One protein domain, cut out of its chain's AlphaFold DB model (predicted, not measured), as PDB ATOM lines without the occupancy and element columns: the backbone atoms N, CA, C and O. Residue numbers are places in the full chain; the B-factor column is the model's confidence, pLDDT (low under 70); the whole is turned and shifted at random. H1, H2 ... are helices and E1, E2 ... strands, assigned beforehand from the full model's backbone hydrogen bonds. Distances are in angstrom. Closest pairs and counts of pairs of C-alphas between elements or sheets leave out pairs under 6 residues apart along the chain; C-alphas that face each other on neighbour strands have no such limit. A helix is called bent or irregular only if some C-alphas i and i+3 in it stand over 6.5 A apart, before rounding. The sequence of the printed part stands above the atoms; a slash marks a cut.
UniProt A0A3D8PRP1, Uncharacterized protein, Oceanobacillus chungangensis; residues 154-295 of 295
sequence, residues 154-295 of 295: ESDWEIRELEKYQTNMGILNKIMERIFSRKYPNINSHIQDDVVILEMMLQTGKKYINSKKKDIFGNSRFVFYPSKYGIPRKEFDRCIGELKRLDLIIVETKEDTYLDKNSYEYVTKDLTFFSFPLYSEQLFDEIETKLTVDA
ATOM      1  N   GLU A 154     161.668 159.487 179.311       91.06
ATOM      2  CA  GLU A 154     160.738 160.606 179.108       91.06
ATOM      3  C   GLU A 154     160.199 160.673 177.672       91.06
ATOM      4  O   GLU A 154     159.012 160.942 177.491       91.06
ATOM      5  N   SER A 155     161.028 160.388 176.663       88.38
ATOM      6  CA  SER A 155     160.593 160.353 175.263       88.38
ATOM      7  C   SER A 155     159.625 159.201 175.004       88.38
ATOM      8  O   SER A 155     158.576 159.406 174.397       88.38
ATOM      9  N   ASP A 156     159.925 158.004 175.507       89.50
ATOM     10  CA  ASP A 156     159.061 156.829 175.360       89.50
ATOM     11  C   ASP A 156     157.709 157.061 176.040       89.50
ATOM     12  O   ASP A 156     156.661 156.670 175.524       89.50
ATOM     13  N   TRP A 157     157.710 157.739 177.189       92.88
ATOM     14  CA  TRP A 157     156.482 158.163 177.849       92.88
ATOM     15  C   TRP A 157     155.689 159.175 177.005       92.88
ATOM     16  O   TRP A 157     154.481 159.011 176.858       92.88
ATOM     17  N   GLU A 158     156.341 160.182 176.411       89.94
ATOM     18  CA  GLU A 158     155.678 161.165 175.538       89.94
ATOM     19  C   GLU A 158     155.084 160.513 174.280       89.94
ATOM     20  O   GLU A 158     153.990 160.892 173.852       89.94
ATOM     21  N   ILE A 159     155.770 159.515 173.712       88.75
ATOM     22  CA  ILE A 159     155.283 158.719 172.577       88.75
ATOM     23  C   ILE A 159     154.034 157.930 172.979       88.75
ATOM     24  O   ILE A 159     153.007 158.063 172.315       88.75
ATOM     25  N   ARG A 160     154.072 157.196 174.101       92.44
ATOM     26  CA  ARG A 160     152.903 156.453 174.605       92.44
ATOM     27  C   ARG A 160     151.706 157.363 174.868       92.44
ATOM     28  O   ARG A 160     150.574 157.020 174.533       92.44
ATOM     29  N   GLU A 161     151.937 158.543 175.441       93.88
ATOM     30  CA  GLU A 161     150.869 159.522 175.648       93.88
ATOM     31  C   GLU A 161     150.287 160.014 174.319       93.88
ATOM     32  O   GLU A 161     149.067 160.088 174.173       93.88
ATOM     33  N   LEU A 162     151.128 160.306 173.325       91.50
ATOM     34  CA  LEU A 162     150.671 160.725 172.000       91.50
ATOM     35  C   LEU A 162     149.812 159.646 171.322       91.50
ATOM     36  O   LEU A 162     148.752 159.969 170.778       91.50
ATOM     37  N   GLU A 163     150.250 158.391 171.382       93.56
ATOM     38  CA  GLU A 163     149.528 157.229 170.856       93.56
ATOM     39  C   GLU A 163     148.187 157.028 171.562       93.56
ATOM     40  O   GLU A 163     147.175 156.776 170.904       93.56
ATOM     41  N   LYS A 164     148.136 157.223 172.886       95.81
ATOM     42  CA  LYS A 164     146.879 157.220 173.643       95.81
ATOM     43  C   LYS A 164     145.912 158.281 173.122       95.81
ATOM     44  O   LYS A 164     144.770 157.958 172.813       95.81
ATOM     45  N   TYR A 165     146.352 159.531 172.957       95.25
ATOM     46  CA  TYR A 165     145.485 160.586 172.413       95.25
ATOM     47  C   TYR A 165     145.021 160.283 170.979       95.25
ATOM     48  O   TYR A 165     143.871 160.553 170.639       95.25
ATOM     49  N   GLN A 166     145.885 159.717 170.130       93.06
ATOM     50  CA  GLN A 166     145.511 159.294 168.775       93.06
ATOM     51  C   GLN A 166     144.477 158.163 168.794       93.06
ATOM     52  O   GLN A 166     143.502 158.217 168.047       93.06
ATOM     53  N   THR A 167     144.663 157.181 169.673       94.81
ATOM     54  CA  THR A 167     143.744 156.052 169.856       94.81
ATOM     55  C   THR A 167     142.388 156.534 170.360       94.81
ATOM     56  O   THR A 167     141.364 156.210 169.760       94.81
ATOM     57  N   ASN A 168     142.372 157.381 171.390       95.56
ATOM     58  CA  ASN A 168     141.148 157.952 171.948       95.56
ATOM     59  C   ASN A 168     140.372 158.760 170.904       95.56
ATOM     60  O   ASN A 168     139.163 158.593 170.791       95.56
ATOM     61  N   MET A 169     141.057 159.578 170.097       93.38
ATOM     62  CA  MET A 169     140.438 160.291 168.970       93.38
ATOM     63  C   MET A 169     139.869 159.327 167.920       93.38
ATOM     64  O   MET A 169     138.766 159.534 167.421       93.38
ATOM     65  N   GLY A 170     140.595 158.253 167.598       90.81
ATOM     66  CA  GLY A 170     140.120 157.216 166.681       90.81
ATOM     67  C   GLY A 170     138.855 156.519 167.184       90.81
ATOM     68  O   GLY A 170     137.961 156.228 166.392       90.81
ATOM     69  N   ILE A 171     138.747 156.289 168.494       89.00
ATOM     70  CA  ILE A 171     137.540 155.725 169.103       89.00
ATOM     71  C   ILE A 171     136.418 156.763 169.176       89.00
ATOM     72  O   ILE A 171     135.284 156.425 168.857       89.00
ATOM     73  N   LEU A 172     136.711 158.025 169.492       87.19
ATOM     74  CA  LEU A 172     135.713 159.098 169.487       87.19
ATOM     75  C   LEU A 172     135.043 159.253 168.114       87.19
ATOM     76  O   LEU A 172     133.829 159.417 168.033       87.19
ATOM     77  N   ASN A 173     135.801 159.094 167.027       85.19
ATOM     78  CA  ASN A 173     135.226 159.062 165.682       85.19
ATOM     79  C   ASN A 173     134.220 157.918 165.501       85.19
ATOM     80  O   ASN A 173     133.184 158.119 164.876       85.19
ATOM     81  N   LYS A 174     134.478 156.749 166.102       83.69
ATOM     82  CA  LYS A 174     133.526 155.630 166.112       83.69
ATOM     83  C   LYS A 174     132.304 155.917 166.979       83.69
ATOM     84  O   LYS A 174     131.231 155.435 166.640       83.69
ATOM     85  N   ILE A 175     132.431 156.698 168.058       81.38
ATOM     86  CA  ILE A 175     131.291 157.112 168.901       81.38
ATOM     87  C   ILE A 175     130.242 157.854 168.067       81.38
ATOM     88  O   ILE A 175     129.048 157.641 168.248       81.38
ATOM     89  N   MET A 176     130.683 158.648 167.088       77.38
ATOM     90  CA  MET A 176     129.794 159.335 166.147       77.38
ATOM     91  C   MET A 176     129.144 158.400 165.109       77.38
ATOM     92  O   MET A 176     128.240 158.814 164.380       77.38
ATOM     93  N   GLU A 177     129.572 157.138 165.011       84.81
ATOM     94  CA  GLU A 177     129.010 156.165 164.079       84.81
ATOM     95  C   GLU A 177     127.795 155.432 164.665       84.81
ATOM     96  O   GLU A 177     127.735 155.044 165.834       84.81
ATOM     97  N   ARG A 178     126.835 155.101 163.793       81.94
ATOM     98  CA  ARG A 178     125.612 154.371 164.170       81.94
ATOM     99  C   ARG A 178     125.888 153.020 164.842       81.94
ATOM    100  O   ARG A 178     125.069 152.558 165.633       81.94
ATOM    101  N   ILE A 179     127.005 152.367 164.525       85.81
ATOM    102  CA  ILE A 179     127.372 151.074 165.121       85.81
ATOM    103  C   ILE A 179     127.641 151.228 166.622       85.81
ATOM    104  O   ILE A 179     127.157 150.404 167.396       85.81
ATOM    105  N   PHE A 180     128.321 152.300 167.042       87.75
ATOM    106  CA  PHE A 180     128.584 152.553 168.457       87.75
ATOM    107  C   PHE A 180     127.284 152.765 169.227       87.75
ATOM    108  O   PHE A 180     127.061 152.083 170.218       87.75
ATOM    109  N   SER A 181     126.363 153.582 168.702       87.69
ATOM    110  CA  SER A 181     125.050 153.808 169.334       87.69
ATOM    111  C   SER A 181     124.217 152.531 169.533       87.69
ATOM    112  O   SER A 181     123.352 152.484 170.400       87.69
ATOM    113  N   ARG A 182     124.465 151.483 168.732       89.25
ATOM    114  CA  ARG A 182     123.807 150.175 168.876       89.25
ATOM    115  C   ARG A 182     124.499 149.281 169.899       89.25
ATOM    116  O   ARG A 182     123.814 148.502 170.548       89.25
ATOM    117  N   LYS A 183     125.833 149.347 169.986       91.62
ATOM    118  CA  LYS A 183     126.634 148.543 170.921       91.62
ATOM    119  C   LYS A 183     126.598 149.126 172.339       91.62
ATOM    120  O   LYS A 183     126.516 148.361 173.288       91.62
ATOM    121  N   TYR A 184     126.608 150.453 172.456       92.81
ATOM    122  CA  TYR A 184     126.674 151.208 173.710       92.81
ATOM    123  C   TYR A 184     125.569 152.276 173.796       92.81
ATOM    124  O   TYR A 184     125.851 153.483 173.771       92.81
ATOM    125  N   PRO A 185     124.286 151.868 173.789       92.31
ATOM    126  CA  PRO A 185     123.166 152.802 173.759       92.31
ATOM    127  C   PRO A 185     123.102 153.709 174.994       92.31
ATOM    128  O   PRO A 185     122.805 154.898 174.841       92.31
ATOM    129  N   ASN A 186     123.407 153.198 176.193       93.06
ATOM    130  CA  ASN A 186     123.329 153.991 177.418       93.06
ATOM    131  C   ASN A 186     124.433 155.046 177.447       93.06
ATOM    132  O   ASN A 186     124.144 156.224 177.665       93.06
ATOM    133  N   ILE A 187     125.675 154.671 177.122       92.62
ATOM    134  CA  ILE A 187     126.778 155.634 176.990       92.62
ATOM    135  C   ILE A 187     126.428 156.702 175.957       92.62
ATOM    136  O   ILE A 187     126.539 157.894 176.248       92.62
ATOM    137  N   ASN A 188     125.957 156.297 174.772       90.75
ATOM    138  CA  ASN A 188     125.617 157.233 173.703       90.75
ATOM    139  C   ASN A 188     124.553 158.251 174.142       90.75
ATOM    140  O   ASN A 188     124.686 159.436 173.847       90.75
ATOM    141  N   SER A 189     123.531 157.812 174.886       90.75
ATOM    142  CA  SER A 189     122.486 158.705 175.402       90.75
ATOM    143  C   SER A 189     123.023 159.793 176.340       90.75
ATOM    144  O   SER A 189     122.465 160.888 176.383       90.75
ATOM    145  N   HIS A 190     124.127 159.519 177.042       91.06
ATOM    146  CA  HIS A 190     124.757 160.464 177.958       91.06
ATOM    147  C   HIS A 190     125.758 161.400 177.282       91.06
ATOM    148  O   HIS A 190     125.850 162.554 177.689       91.06
ATOM    149  N   ILE A 191     126.511 160.929 176.281       89.94
ATOM    150  CA  ILE A 191     127.658 161.688 175.750       89.94
ATOM    151  C   ILE A 191     127.438 162.312 174.378       89.94
ATOM    152  O   ILE A 191     128.272 163.116 173.976       89.94
ATOM    153  N   GLN A 192     126.369 161.971 173.647       87.69
ATOM    154  CA  GLN A 192     126.172 162.434 172.262       87.69
ATOM    155  C   GLN A 192     126.258 163.962 172.109       87.69
ATOM    156  O   GLN A 192     126.883 164.448 171.168       87.69
ATOM    157  N   ASP A 193     125.713 164.711 173.071       87.81
ATOM    158  CA  ASP A 193     125.719 166.179 173.059       87.81
ATOM    159  C   ASP A 193     127.073 166.765 173.504       87.81
ATOM    160  O   ASP A 193     127.351 167.941 173.294       87.81
ATOM    161  N   ASP A 194     127.927 165.940 174.114       91.31
ATOM    162  CA  ASP A 194     129.207 166.318 174.717       91.31
ATOM    163  C   ASP A 194     130.427 165.894 173.874       91.31
ATOM    164  O   ASP A 194     131.552 166.310 174.164       91.31
ATOM    165  N   VAL A 195     130.225 165.118 172.797       89.69
ATOM    166  CA  VAL A 195     131.295 164.600 171.916       89.69
ATOM    167  C   VAL A 195     132.199 165.715 171.389       89.69
ATOM    168  O   VAL A 195     133.418 165.560 171.377       89.69
ATOM    169  N   VAL A 196     131.625 166.853 170.992       90.94
ATOM    170  CA  VAL A 196     132.387 167.982 170.435       90.94
ATOM    171  C   VAL A 196     133.330 168.584 171.481       90.94
ATOM    172  O   VAL A 196     134.493 168.863 171.187       90.94
ATOM    173  N   ILE A 197     132.863 168.753 172.722       94.50
ATOM    174  CA  ILE A 197     133.693 169.264 173.820       94.50
ATOM    175  C   ILE A 197     134.789 168.247 174.153       94.50
ATOM    176  O   ILE A 197     135.954 168.624 174.301       94.50
ATOM    177  N   LEU A 198     134.440 166.959 174.209       94.38
ATOM    178  CA  LEU A 198     135.389 165.875 174.443       94.38
ATOM    179  C   LEU A 198     136.495 165.842 173.372       94.38
ATOM    180  O   LEU A 198     137.677 165.722 173.706       94.38
ATOM    181  N   GLU A 199     136.136 166.031 172.100       93.94
ATOM    182  CA  GLU A 199     137.087 166.137 170.992       93.94
ATOM    183  C   GLU A 199     138.042 167.321 171.186       93.94
ATOM    184  O   GLU A 199     139.266 167.162 171.131       93.94
ATOM    185  N   MET A 200     137.501 168.510 171.480       95.12
ATOM    186  CA  MET A 200     138.303 169.710 171.734       95.12
ATOM    187  C   MET A 200     139.269 169.505 172.907       95.12
ATOM    188  O   MET A 200     140.422 169.953 172.854       95.12
ATOM    189  N   MET A 201     138.837 168.810 173.960       95.75
ATOM    190  CA  MET A 201     139.690 168.487 175.100       95.75
ATOM    191  C   MET A 201     140.792 167.486 174.734       95.75
ATOM    192  O   MET A 201     141.942 167.726 175.100       95.75
ATOM    193  N   LEU A 202     140.504 166.421 173.978       95.06
ATOM    194  CA  LEU A 202     141.517 165.465 173.504       95.06
ATOM    195  C   LEU A 202     142.557 166.139 172.602       95.06
ATOM    196  O   LEU A 202     143.762 165.945 172.785       95.06
ATOM    197  N   GLN A 203     142.116 166.981 171.662       93.00
ATOM    198  CA  GLN A 203     143.010 167.765 170.806       93.00
ATOM    199  C   GLN A 203     143.904 168.702 171.632       93.00
ATOM    200  O   GLN A 203     145.101 168.843 171.357       93.00
ATOM    201  N   THR A 204     143.342 169.314 172.677       92.88
ATOM    202  CA  THR A 204     144.091 170.175 173.599       92.88
ATOM    203  C   THR A 204     145.097 169.370 174.413       92.88
ATOM    204  O   THR A 204     146.273 169.732 174.441       92.88
ATOM    205  N   GLY A 205     144.688 168.255 175.015       92.69
ATOM    206  CA  GLY A 205     145.571 167.385 175.789       92.69
ATOM    207  C   GLY A 205     146.750 166.875 174.966       92.69
ATOM    208  O   GLY A 205     147.895 167.003 175.396       92.69
ATOM    209  N   LYS A 206     146.498 166.451 173.721       90.94
ATOM    210  CA  LYS A 206     147.534 166.068 172.751       90.94
ATOM    211  C   LYS A 206     148.555 167.181 172.492       90.94
ATOM    212  O   LYS A 206     149.739 166.905 172.319       90.94
ATOM    213  N   LYS A 207     148.115 168.442 172.441       86.69
ATOM    214  CA  LYS A 207     148.993 169.605 172.214       86.69
ATOM    215  C   LYS A 207     149.856 169.942 173.434       86.69
ATOM    216  O   LYS A 207     150.927 170.519 173.270       86.69
ATOM    217  N   TYR A 208     149.394 169.608 174.635       87.19
ATOM    218  CA  TYR A 208     150.025 169.991 175.899       87.19
ATOM    219  C   TYR A 208     150.611 168.794 176.666       87.19
ATOM    220  O   TYR A 208     150.691 168.840 177.894       87.19
ATOM    221  N   ILE A 209     151.051 167.746 175.956       87.88
ATOM    222  CA  ILE A 209     151.770 166.619 176.565       87.88
ATOM    223  C   ILE A 209     153.038 167.132 177.255       87.88
ATOM    224  O   ILE A 209     153.864 167.803 176.636       87.88
ATOM    225  N   ASN A 210     153.188 166.836 178.548       84.56
ATOM    226  CA  ASN A 210     154.320 167.316 179.338       84.56
ATOM    227  C   ASN A 210     154.714 166.305 180.418       84.56
ATOM    228  O   ASN A 210     153.967 166.092 181.372       84.56
ATOM    229  N   SER A 211     155.927 165.749 180.322       84.62
ATOM    230  CA  SER A 211     156.453 164.753 181.270       84.62
ATOM    231  C   SER A 211     156.517 165.238 182.720       84.62
ATOM    232  O   SER A 211     156.510 164.425 183.640       84.62
ATOM    233  N   LYS A 212     156.519 166.554 182.957       85.88
ATOM    234  CA  LYS A 212     156.495 167.139 184.305       85.88
ATOM    235  C   LYS A 212     155.089 167.289 184.878       85.88
ATOM    236  O   LYS A 212     154.939 167.528 186.072       85.88
ATOM    237  N   LYS A 213     154.054 167.191 184.042       87.50
ATOM    238  CA  LYS A 213     152.651 167.311 184.447       87.50
ATOM    239  C   LYS A 213     151.971 165.961 184.246       87.50
ATOM    240  O   LYS A 213     151.292 165.745 183.246       87.50
ATOM    241  N   LYS A 214     152.143 165.079 185.233       91.88
ATOM    242  CA  LYS A 214     151.484 163.768 185.287       91.88
ATOM    243  C   LYS A 214     150.358 163.744 186.324       91.88
ATOM    244  O   LYS A 214     150.477 164.391 187.370       91.88
ATOM    245  N   ASP A 215     149.265 163.054 186.017       91.19
ATOM    246  CA  ASP A 215     148.215 162.720 186.986       91.19
ATOM    247  C   ASP A 215     148.663 161.580 187.924       91.19
ATOM    248  O   ASP A 215     149.787 161.076 187.818       91.19
ATOM    249  N   ILE A 216     147.799 161.175 188.858       87.75
ATOM    250  CA  ILE A 216     148.063 160.052 189.778       87.75
ATOM    251  C   ILE A 216     148.338 158.702 189.092       87.75
ATOM    252  O   ILE A 216     148.964 157.840 189.704       87.75
ATOM    253  N   PHE A 217     147.912 158.511 187.843       90.56
ATOM    254  CA  PHE A 217     148.122 157.283 187.068       90.56
ATOM    255  C   PHE A 217     149.314 157.392 186.109       90.56
ATOM    256  O   PHE A 217     149.591 156.471 185.344       90.56
ATOM    257  N   GLY A 218     150.037 158.514 186.142       91.56
ATOM    258  CA  GLY A 218     151.170 158.760 185.264       91.56
ATOM    259  C   GLY A 218     150.789 159.244 183.864       91.56
ATOM    260  O   GLY A 218     151.681 159.328 183.023       91.56
ATOM    261  N   ASN A 219     149.530 159.592 183.597       93.12
ATOM    262  CA  ASN A 219     149.100 160.176 182.324       93.12
ATOM    263  C   ASN A 219     149.435 161.664 182.256       93.12
ATOM    264  O   ASN A 219     149.452 162.357 183.271       93.12
ATOM    265  N   SER A 220     149.610 162.196 181.050       93.19
ATOM    266  CA  SER A 220     149.761 163.630 180.844       93.19
ATOM    267  C   SER A 220     148.483 164.364 181.220       93.19
ATOM    268  O   SER A 220     147.404 164.059 180.703       93.19
ATOM    269  N   ARG A 221     148.630 165.395 182.052       94.06
ATOM    270  CA  ARG A 221     147.535 166.280 182.449       94.06
ATOM    271  C   ARG A 221     147.734 167.699 181.935       94.06
ATOM    272  O   ARG A 221     148.857 168.196 181.844       94.06
ATOM    273  N   PHE A 222     146.636 168.375 181.641       93.06
ATOM    274  CA  PHE A 222     146.630 169.700 181.029       93.06
ATOM    275  C   PHE A 222     145.493 170.558 181.585       93.06
ATOM    276  O   PHE A 222     144.543 170.048 182.170       93.06
ATOM    277  N   VAL A 223     145.584 171.873 181.396       92.31
ATOM    278  CA  VAL A 223     144.501 172.803 181.745       92.31
ATOM    279  C   VAL A 223     143.702 173.120 180.488       92.31
ATOM    280  O   VAL A 223     144.279 173.490 179.462       92.31
ATOM    281  N   PHE A 224     142.379 173.016 180.578       93.81
ATOM    282  CA  PHE A 224     141.459 173.380 179.506       93.81
ATOM    283  C   PHE A 224     140.698 174.657 179.869       93.81
ATOM    284  O   PHE A 224     140.161 174.780 180.966       93.81
ATOM    285  N   TYR A 225     140.651 175.614 178.940       91.88
ATOM    286  CA  TYR A 225     139.962 176.892 179.130       91.88
ATOM    287  C   TYR A 225     138.771 176.971 178.165       91.88
ATOM    288  O   TYR A 225     138.983 177.363 177.014       91.88
ATOM    289  N   PRO A 226     137.536 176.643 178.595       92.69
ATOM    290  CA  PRO A 226     136.375 176.540 177.698       92.69
ATOM    291  C   PRO A 226     136.070 177.842 176.948       92.69
ATOM    292  O   PRO A 226     135.689 177.821 175.779       92.69
ATOM    293  N   SER A 227     136.349 178.992 177.568       91.75
ATOM    294  CA  SER A 227     136.161 180.310 176.954       91.75
ATOM    295  C   SER A 227     136.989 180.528 175.683       91.75
ATOM    296  O   SER A 227     136.552 181.264 174.802       91.75
ATOM    297  N   LYS A 228     138.149 179.869 175.537       90.12
ATOM    298  CA  LYS A 228     138.963 179.939 174.306       90.12
ATOM    299  C   LYS A 228     138.291 179.277 173.104       90.12
ATOM    300  O   LYS A 228     138.663 179.574 171.976       90.12
ATOM    301  N   TYR A 229     137.328 178.400 173.362       91.50
ATOM    302  CA  TYR A 229     136.572 177.652 172.362       91.50
ATOM    303  C   TYR A 229     135.130 178.165 172.242       91.50
ATOM    304  O   TYR A 229     134.324 177.560 171.550       91.50
ATOM    305  N   GLY A 230     134.793 179.270 172.920       93.19
ATOM    306  CA  GLY A 230     133.435 179.815 172.930       93.19
ATOM    307  C   GLY A 230     132.421 178.968 173.704       93.19
ATOM    308  O   GLY A 230     131.227 179.204 173.564       93.19
ATOM    309  N   ILE A 231     132.871 178.012 174.525       94.62
ATOM    310  CA  ILE A 231     131.987 177.114 175.277       94.62
ATOM    311  C   ILE A 231     131.485 177.840 176.541       94.62
ATOM    312  O   ILE A 231     132.304 178.264 177.371       94.62
ATOM    313  N   PRO A 232     130.159 177.986 176.733       94.62
ATOM    314  CA  PRO A 232     129.583 178.534 177.954       94.62
ATOM    315  C   PRO A 232     129.977 177.716 179.186       94.62
ATOM    316  O   PRO A 232     129.927 176.488 179.185       94.62
ATOM    317  N   ARG A 233     130.301 178.389 180.295       93.38
ATOM    318  CA  ARG A 233     130.779 177.694 181.502       93.38
ATOM    319  C   ARG A 233     129.782 176.675 182.059       93.38
ATOM    320  O   ARG A 233     130.188 175.586 182.428       93.38
ATOM    321  N   LYS A 234     128.487 176.998 182.062       94.25
ATOM    322  CA  LYS A 234     127.435 176.080 182.530       94.25
ATOM    323  C   LYS A 234     127.374 174.792 181.700       94.25
ATOM    324  O   LYS A 234     127.159 173.720 182.253       94.25
ATOM    325  N   GLU A 235     127.545 174.914 180.386       94.19
ATOM    326  CA  GLU A 235     127.573 173.778 179.461       94.19
ATOM    327  C   GLU A 235     128.820 172.926 179.696       94.19
ATOM    328  O   GLU A 235     128.715 171.715 179.866       94.19
ATOM    329  N   PHE A 236     129.981 173.574 179.825       95.69
ATOM    330  CA  PHE A 236     131.230 172.898 180.150       95.69
ATOM    331  C   PHE A 236     131.163 172.159 181.493       95.69
ATOM    332  O   PHE A 236     131.513 170.989 181.560       95.69
ATOM    333  N   ASP A 237     130.672 172.800 182.555       94.94
ATOM    334  CA  ASP A 237     130.595 172.186 183.885       94.94
ATOM    335  C   ASP A 237     129.647 170.966 183.890       94.94
ATOM    336  O   ASP A 237     129.958 169.952 184.520       94.94
ATOM    337  N   ARG A 238     128.535 171.016 183.134       95.06
ATOM    338  CA  ARG A 238     127.649 169.856 182.911       95.06
ATOM    339  C   ARG A 238     128.389 168.728 182.186       95.06
ATOM    340  O   ARG A 238     128.370 167.596 182.661       95.06
ATOM    341  N   CYS A 239     129.044 169.052 181.072       95.38
ATOM    342  CA  CYS A 239     129.818 168.115 180.258       95.38
ATOM    343  C   CYS A 239     130.887 167.395 181.096       95.38
ATOM    344  O   CYS A 239     130.942 166.170 181.129       95.38
ATOM    345  N   ILE A 240     131.689 168.146 181.857       96.19
ATOM    346  CA  ILE A 240     132.717 167.587 182.744       96.19
ATOM    347  C   ILE A 240     132.105 166.684 183.816       96.19
ATOM    348  O   ILE A 240     132.690 165.648 184.132       96.19
ATOM    349  N   GLY A 241     130.942 167.047 184.367       94.94
ATOM    350  CA  GLY A 241     130.211 166.206 185.315       94.94
ATOM    351  C   GLY A 241     129.874 164.831 184.734       94.94
ATOM    352  O   GLY A 241     130.195 163.815 185.352       94.94
ATOM    353  N   GLU A 242     129.302 164.798 183.529       94.38
ATOM    354  CA  GLU A 242     128.947 163.551 182.840       94.38
ATOM    355  C   GLU A 242     130.178 162.740 182.430       94.38
ATOM    356  O   GLU A 242     130.281 161.560 182.759       94.38
ATOM    357  N   LEU A 243     131.161 163.369 181.785       95.25
ATOM    358  CA  LEU A 243     132.382 162.686 181.354       95.25
ATOM    359  C   LEU A 243     133.154 162.086 182.537       95.25
ATOM    360  O   LEU A 243     133.714 160.997 182.419       95.25
ATOM    361  N   LYS A 244     133.177 162.781 183.680       95.31
ATOM    362  CA  LYS A 244     133.789 162.272 184.911       95.31
ATOM    363  C   LYS A 244     132.993 161.102 185.490       95.31
ATOM    364  O   LYS A 244     133.601 160.142 185.941       95.31
ATOM    365  N   ARG A 245     131.655 161.172 185.487       93.81
ATOM    366  CA  ARG A 245     130.778 160.084 185.963       93.81
ATOM    367  C   ARG A 245     130.982 158.794 185.165       93.81
ATOM    368  O   ARG A 245     130.870 157.712 185.725       93.81
ATOM    369  N   LEU A 246     131.289 158.926 183.877       93.50
ATOM    370  CA  LEU A 246     131.537 157.814 182.961       93.50
ATOM    371  C   LEU A 246     133.003 157.359 182.926       93.50
ATOM    372  O   LEU A 246     133.360 156.588 182.046       93.50
ATOM    373  N   ASP A 247     133.868 157.855 183.815       93.50
ATOM    374  CA  ASP A 247     135.307 157.553 183.816       93.50
ATOM    375  C   ASP A 247     136.009 157.870 182.469       93.50
ATOM    376  O   ASP A 247     137.091 157.361 182.177       93.50
ATOM    377  N   LEU A 248     135.430 158.740 181.628       94.56
ATOM    378  CA  LEU A 248     135.997 159.122 180.326       94.56
ATOM    379  C   LEU A 248     137.074 160.201 180.450       94.56
ATOM    380  O   LEU A 248     137.869 160.388 179.525       94.56
ATOM    381  N   ILE A 249     137.102 160.906 181.581       95.94
ATOM    382  CA  ILE A 249     138.123 161.888 181.943       95.94
ATOM    383  C   ILE A 249     138.525 161.724 183.404       95.94
ATOM    384  O   ILE A 249     137.725 161.342 184.256       95.94
ATOM    385  N   ILE A 250     139.757 162.112 183.706       95.69
ATOM    386  CA  ILE A 250     140.269 162.253 185.064       95.69
ATOM    387  C   ILE A 250     140.398 163.750 185.343       95.69
ATOM    388  O   ILE A 250     140.945 164.501 184.532       95.69
ATOM    389  N   VAL A 251     139.870 164.188 186.486       95.44
ATOM    390  CA  VAL A 251     139.853 165.597 186.892       95.44
ATOM    391  C   VAL A 251     140.553 165.739 188.234       95.44
ATOM    392  O   VAL A 251     140.089 165.207 189.242       95.44
ATOM    393  N   GLU A 252     141.642 166.499 188.256       94.06
ATOM    394  CA  GLU A 252     142.401 166.814 189.465       94.06
ATOM    395  C   GLU A 252     142.407 168.324 189.695       94.06
ATOM    396  O   GLU A 252     142.559 169.097 188.755       94.06
ATOM    397  N   THR A 253     142.317 168.762 190.948       93.00
ATOM    398  CA  THR A 253     142.665 170.142 191.309       93.00
ATOM    399  C   THR A 253     144.001 170.109 192.029       93.00
ATOM    400  O   THR A 253     144.135 169.392 193.019       93.00
ATOM    401  N   LYS A 254     145.001 170.821 191.503       90.75
ATOM    402  CA  LYS A 254     146.305 170.980 192.158       90.75
ATOM    403  C   LYS A 254     146.773 172.420 192.044       90.75
ATOM    404  O   LYS A 254     146.514 173.083 191.038       90.75
ATOM    405  N   GLU A 255     147.518 172.849 193.047       92.06
ATOM    406  CA  GLU A 255     148.250 174.101 193.014       92.06
ATOM    407  C   GLU A 255     149.280 174.075 191.869       92.06
ATOM    408  O   GLU A 255     150.015 173.098 191.694       92.06
ATOM    409  N   ASP A 256     149.304 175.128 191.054       87.38
ATOM    410  CA  ASP A 256     150.308 175.335 190.010       87.38
ATOM    411  C   ASP A 256     150.747 176.801 190.007       87.38
ATOM    412  O   ASP A 256     149.956 177.710 190.288       87.38
ATOM    413  N   THR A 257     152.011 177.032 189.658       84.94
ATOM    414  CA  THR A 257     152.573 178.379 189.538       84.94
ATOM    415  C   THR A 257     152.728 178.719 188.064       84.94
ATOM    416  O   THR A 257     153.413 178.021 187.317       84.94
ATOM    417  N   TYR A 258     152.112 179.817 187.633       80.81
ATOM    418  CA  TYR A 258     152.187 180.289 186.252       80.81
ATOM    419  C   TYR A 258     152.365 181.804 186.189       80.81
ATOM    420  O   TYR A 258     152.023 182.529 187.117       80.81
ATOM    421  N   LEU A 259     152.910 182.280 185.071       79.38
ATOM    422  CA  LEU A 259     153.023 183.706 184.790       79.38
ATOM    423  C   LEU A 259     151.648 184.243 184.372       79.38
ATOM    424  O   LEU A 259     151.134 183.872 183.310       79.38
ATOM    425  N   ASP A 260     151.047 185.096 185.198       77.06
ATOM    426  CA  ASP A 260     149.789 185.749 184.855       77.06
ATOM    427  C   ASP A 260     150.020 186.775 183.743       77.06
ATOM    428  O   ASP A 260     150.930 187.600 183.794       77.06
ATOM    429  N   LYS A 261     149.199 186.711 182.693       74.00
ATOM    430  CA  LYS A 261     149.390 187.554 181.506       74.00
ATOM    431  C   LYS A 261     149.004 189.016 181.725       74.00
ATOM    432  O   LYS A 261     149.403 189.845 180.916       74.00
ATOM    433  N   ASN A 262     148.214 189.315 182.755       79.62
ATOM    434  CA  ASN A 262     147.748 190.668 183.031       79.62
ATOM    435  C   ASN A 262     148.684 191.379 184.011       79.62
ATOM    436  O   ASN A 262     148.966 192.558 183.820       79.62
ATOM    437  N   SER A 263     149.182 190.672 185.032       84.62
ATOM    438  CA  SER A 263     150.118 191.241 186.009       84.62
ATOM    439  C   SER A 263     151.590 191.046 185.650       84.62
ATOM    440  O   SER A 263     152.428 191.774 186.169       84.62
ATOM    441  N   TYR A 264     151.925 190.099 184.764       80.56
ATOM    442  CA  TYR A 264     153.302 189.645 184.512       80.56
ATOM    443  C   TYR A 264     154.026 189.146 185.775       80.56
ATOM    444  O   TYR A 264     155.256 189.106 185.820       80.56
ATOM    445  N   GLU A 265     153.269 188.719 186.786       83.31
ATOM    446  CA  GLU A 265     153.789 188.120 188.012       83.31
ATOM    447  C   GLU A 265     153.562 186.609 188.011       83.31
ATOM    448  O   GLU A 265     152.615 186.097 187.407       83.31
ATOM    449  N   TYR A 266     154.438 185.879 188.702       84.06
ATOM    450  CA  TYR A 266     154.193 184.470 188.982       84.06
ATOM    451  C   TYR A 266     153.117 184.362 190.054       84.06
ATOM    452  O   TYR A 266     153.299 184.815 191.181       84.06
ATOM    453  N   VAL A 267     151.998 183.750 189.687       87.38
ATOM    454  CA  VAL A 267     150.858 183.530 190.567       87.38
ATOM    455  C   VAL A 267     150.734 182.037 190.825       87.38
ATOM    456  O   VAL A 267     150.787 181.229 189.899       87.38
ATOM    457  N   THR A 268     150.549 181.685 192.092       90.38
ATOM    458  CA  THR A 268     150.284 180.317 192.534       90.38
ATOM    459  C   THR A 268     148.802 180.198 192.869       90.38
ATOM    460  O   THR A 268     148.295 180.963 193.690       90.38
ATOM    461  N   LYS A 269     148.089 179.299 192.182       91.12
ATOM    462  CA  LYS A 269     146.650 179.061 192.374       91.12
ATOM    463  C   LYS A 269     146.318 177.595 192.145       91.12
ATOM    464  O   LYS A 269     146.977 176.923 191.354       91.12
ATOM    465  N   ASP A 270     145.227 177.152 192.753       91.94
ATOM    466  CA  ASP A 270     144.600 175.884 192.404       91.94
ATOM    467  C   ASP A 270     144.062 175.932 190.972       91.94
ATOM    468  O   ASP A 270     143.214 176.761 190.624       91.94
ATOM    469  N   LEU A 271     144.575 175.036 190.130       92.00
ATOM    470  CA  LEU A 271     144.114 174.833 188.764       92.00
ATOM    471  C   LEU A 271     143.458 173.463 188.629       92.00
ATOM    472  O   LEU A 271     143.914 172.466 189.192       92.00
ATOM    473  N   THR A 272     142.404 173.415 187.818       94.12
ATOM    474  CA  THR A 272     141.788 172.161 187.391       94.12
ATOM    475  C   THR A 272     142.556 171.600 186.201       94.12
ATOM    476  O   THR A 272     142.635 172.217 185.135       94.12
ATOM    477  N   PHE A 273     143.118 170.418 186.403       95.06
ATOM    478  CA  PHE A 273     143.793 169.623 185.399       95.06
ATOM    479  C   PHE A 273     142.895 168.490 184.926       95.06
ATOM    480  O   PHE A 273     142.186 167.861 185.712       95.06
ATOM    481  N   PHE A 274     142.995 168.214 183.636       96.81
ATOM    482  CA  PHE A 274     142.317 167.129 182.956       96.81
ATOM    483  C   PHE A 274     143.356 166.161 182.409       96.81
ATOM    484  O   PHE A 274     144.405 166.583 181.917       96.81
ATOM    485  N   SER A 275     143.057 164.876 182.466       96.62
ATOM    486  CA  SER A 275     143.779 163.817 181.764       96.62
ATOM    487  C   SER A 275     142.780 162.772 181.278       96.62
ATOM    488  O   SER A 275     141.598 162.801 181.629       96.62
ATOM    489  N   PHE A 276     143.248 161.867 180.425       96.38
ATOM    490  CA  PHE A 276     142.416 160.827 179.834       96.38
ATOM    491  C   PHE A 276     142.998 159.447 180.122       96.38
ATOM    492  O   PHE A 276     144.216 159.271 179.947       96.38
ATOM    493  N   PRO A 277     142.154 158.463 180.488       94.88
ATOM    494  CA  PRO A 277     142.535 157.064 180.382       94.88
ATOM    495  C   PRO A 277     142.676 156.672 178.905       94.88
ATOM    496  O   PRO A 277     142.235 157.390 178.002       94.88
ATOM    497  N   LEU A 278     143.298 155.525 178.643       95.12
ATOM    498  CA  LEU A 278     143.262 154.924 177.313       95.12
ATOM    499  C   LEU A 278     141.864 154.355 177.067       95.12
ATOM    500  O   LEU A 278     141.396 153.501 177.815       95.12
ATOM    501  N   TYR A 279     141.211 154.821 176.010       94.50
ATOM    502  CA  TYR A 279     139.930 154.287 175.577       94.50
ATOM    503  C   TYR A 279     140.129 152.910 174.949       94.50
ATOM    504  O   TYR A 279     141.048 152.690 174.159       94.50
ATOM    505  N   SER A 280     139.254 151.978 175.305       92.88
ATOM    506  CA  SER A 280     139.276 150.598 174.831       92.88
ATOM    507  C   SER A 280     137.857 150.038 174.822       92.88
ATOM    508  O   SER A 280     136.993 150.546 175.531       92.88
ATOM    509  N   GLU A 281     137.603 148.987 174.041       91.38
ATOM    510  CA  GLU A 281     136.288 148.326 174.071       91.38
ATOM    511  C   GLU A 281     135.943 147.822 175.474       91.38
ATOM    512  O   GLU A 281     134.821 148.020 175.914       91.38
ATOM    513  N   GLN A 282     136.930 147.291 176.204       93.62
ATOM    514  CA  GLN A 282     136.751 146.863 177.588       93.62
ATOM    515  C   GLN A 282     136.257 148.008 178.486       93.62
ATOM    516  O   GLN A 282     135.321 147.810 179.252       93.62
ATOM    517  N   LEU A 283     136.843 149.207 178.372       93.75
ATOM    518  CA  LEU A 283     136.395 150.373 179.139       93.75
ATOM    519  C   LEU A 283     134.921 150.689 178.846       93.75
ATOM    520  O   LEU A 283     134.139 150.892 179.771       93.75
ATOM    521  N   PHE A 284     134.528 150.713 177.570       93.75
ATOM    522  CA  PHE A 284     133.136 150.989 177.200       93.75
ATOM    523  C   PHE A 284     132.183 149.868 177.627       93.75
ATOM    524  O   PHE A 284     131.094 150.168 178.101       93.75
ATOM    525  N   ASP A 285     132.586 148.598 177.530       93.88
ATOM    526  CA  ASP A 285     131.794 147.459 178.009       93.88
ATOM    527  C   ASP A 285     131.543 147.558 179.530       93.88
ATOM    528  O   ASP A 285     130.424 147.334 180.001       93.88
ATOM    529  N   GLU A 286     132.560 147.951 180.306       94.62
ATOM    530  CA  GLU A 286     132.452 148.167 181.754       94.62
ATOM    531  C   GLU A 286     131.511 149.331 182.097       94.62
ATOM    532  O   GLU A 286     130.651 149.190 182.970       94.62
ATOM    533  N   ILE A 287     131.634 150.471 181.404       94.50
ATOM    534  CA  ILE A 287     130.762 151.636 181.621       94.50
ATOM    535  C   ILE A 287     129.311 151.297 181.258       94.50
ATOM    536  O   ILE A 287     128.400 151.584 182.033       94.50
ATOM    537  N   GLU A 288     129.081 150.663 180.109       94.44
ATOM    538  CA  GLU A 288     127.740 150.315 179.627       94.44
ATOM    539  C   GLU A 288     127.045 149.343 180.589       94.44
ATOM    540  O   GLU A 288     125.861 149.498 180.898       94.44
ATOM    541  N   THR A 289     127.800 148.382 181.131       93.88
ATOM    542  CA  THR A 289     127.301 147.445 182.144       93.88
ATOM    543  C   THR A 289     126.902 148.175 183.427       93.88
ATOM    544  O   THR A 289     125.807 147.937 183.931       93.88
ATOM    545  N   LYS A 290     127.742 149.092 183.936       93.38
ATOM    546  CA  LYS A 290     127.419 149.902 185.128       93.38
ATOM    547  C   LYS A 290     126.125 150.696 184.928       93.38
ATOM    548  O   LYS A 290     125.230 150.625 185.762       93.38
ATOM    549  N   LEU A 291     125.993 151.375 183.788       91.50
ATOM    550  CA  LEU A 291     124.799 152.164 183.465       91.50
ATOM    551  C   LEU A 291     123.529 151.317 183.329       91.50
ATOM    552  O   LEU A 291     122.445 151.813 183.608       91.50
ATOM    553  N   THR A 292     123.653 150.053 182.916       86.50
ATOM    554  CA  THR A 292     122.508 149.138 182.791       86.50
ATOM    555  C   THR A 292     122.007 148.648 184.151       86.50
ATOM    556  O   THR A 292     120.823 148.376 184.302       86.50
ATOM    557  N   VAL A 293     122.895 148.513 185.142       76.69
ATOM    558  CA  VAL A 293     122.535 148.071 186.502       76.69
ATOM    559  C   VAL A 293     121.884 149.199 187.312       76.69
ATOM    560  O   VAL A 293     121.064 148.923 188.185       76.69
ATOM    561  N   ASP A 294     122.228 150.450 187.004       61.81
ATOM    562  CA  ASP A 294     121.719 151.648 187.685       61.81
ATOM    563  C   ASP A 294     120.420 152.222 187.064       61.81
ATOM    564  O   ASP A 294     119.894 153.215 187.579       61.81
ATOM    565  N   ALA A 295     119.919 151.633 185.969       58.00
ATOM    566  CA  ALA A 295     118.710 152.041 185.234       58.00
ATOM    567  C   ALA A 295     117.460 151.246 185.649       58.00
ATOM    568  O   ALA A 295     116.376 151.873 185.736       58.00
TER     569      ALA A 295
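AT A GLANCE: This is residues 154 to 295 of the 295 residues of an uncharacterized protein of Oceanobacillus chungangensis (UniProt A0A3D8PRP1). A long bent hairpin of two strands, E1 and E2, runs from the middle of the domain to one end of its longest axis, while the helices H2, H3 and H7 gather toward the other end. In the middle H4 lies side by side with the long H1, and H6 crosses close to H4. The 142 printed residues include seven named helices and two named strands, in the order H1 H2 H3 H4 H5 H6 E1 E2 H7, with one antiparallel sheet, E1 - E2. The class is mixed, and the whole is compact, with a radius of gyration of the C-alphas of 16.1 A and spans of 52 by 37 by 24 A.

HOW THE PARTS SIT: E1, residues 250 to 259, and E2, residues 266 to 275, form an antiparallel hairpin at 154 degrees; N 250 and O 275 are 2.9 A apart and N 267 and O 258 2.8 A, both within hydrogen-bond range. E1 bends by 68 degrees at residue 255 and E2 by 70 degrees at residue 269. The closest C-alphas of E2 and H4, residues 195 to 207, are those of Ser 275 and Gly 205, 7.2 A apart. H4 touches H1, residues 154 to 175, at a shallow tilt of 16 degrees, opposite ways, closest at the C-alphas of Lys 206 and Tyr 165, 5.9 A. H4 and H6, residues 233 to 245, are close but not clearly touching, about perpendicular at 84 degrees, with the C-alphas of Ile 197 and Cys 239 closest at 7.6 A. H5, residues 226 to 229, and H6 only just touch, with 3 pairs of C-alphas within 8 A, and only at the corner; the closest are Pro 226 and Phe 236, 6.8 A. H3, residues 185 to 191, touches H7, residues 281 to 293, about perpendicular at 81 degrees, with the C-alphas of Ile 187 and Glu 288 closest at 6.0 A. H2, residues 178 to 183, and H3 are close but not clearly touching, with the C-alphas of Ser 181 and Asn 188 closest at 5.6 A. Every O i to N i+4 pair is within hydrogen-bond range in H2, H3, H4, H6 and H7; H1 has 17 of 18, and H5 is too short for such a pair.

IN THESE COORDINATES: H1 begins at C-alpha 154 (160.738, 160.606, 179.108) and is 31.4 A long. E1 begins at C-alpha 250 (140.269, 162.253, 185.064); E1 is 25.0 A long and E2 24.2 A. H4 measures 18.4 A, H6 18.2 A and H7 18.5 A, and H7 ends at C-alpha 293 (122.535, 148.071, 186.502).

THE WHOLE: The two C-alphas farthest apart are those of Arg 182 and Glu 265, 52.0 A. The printed part has no cut. The link from H4 to H5, residues 208 to 225, is long. The mean pLDDT of the printed part is 90.5, and residues 294 to 295 are under 70.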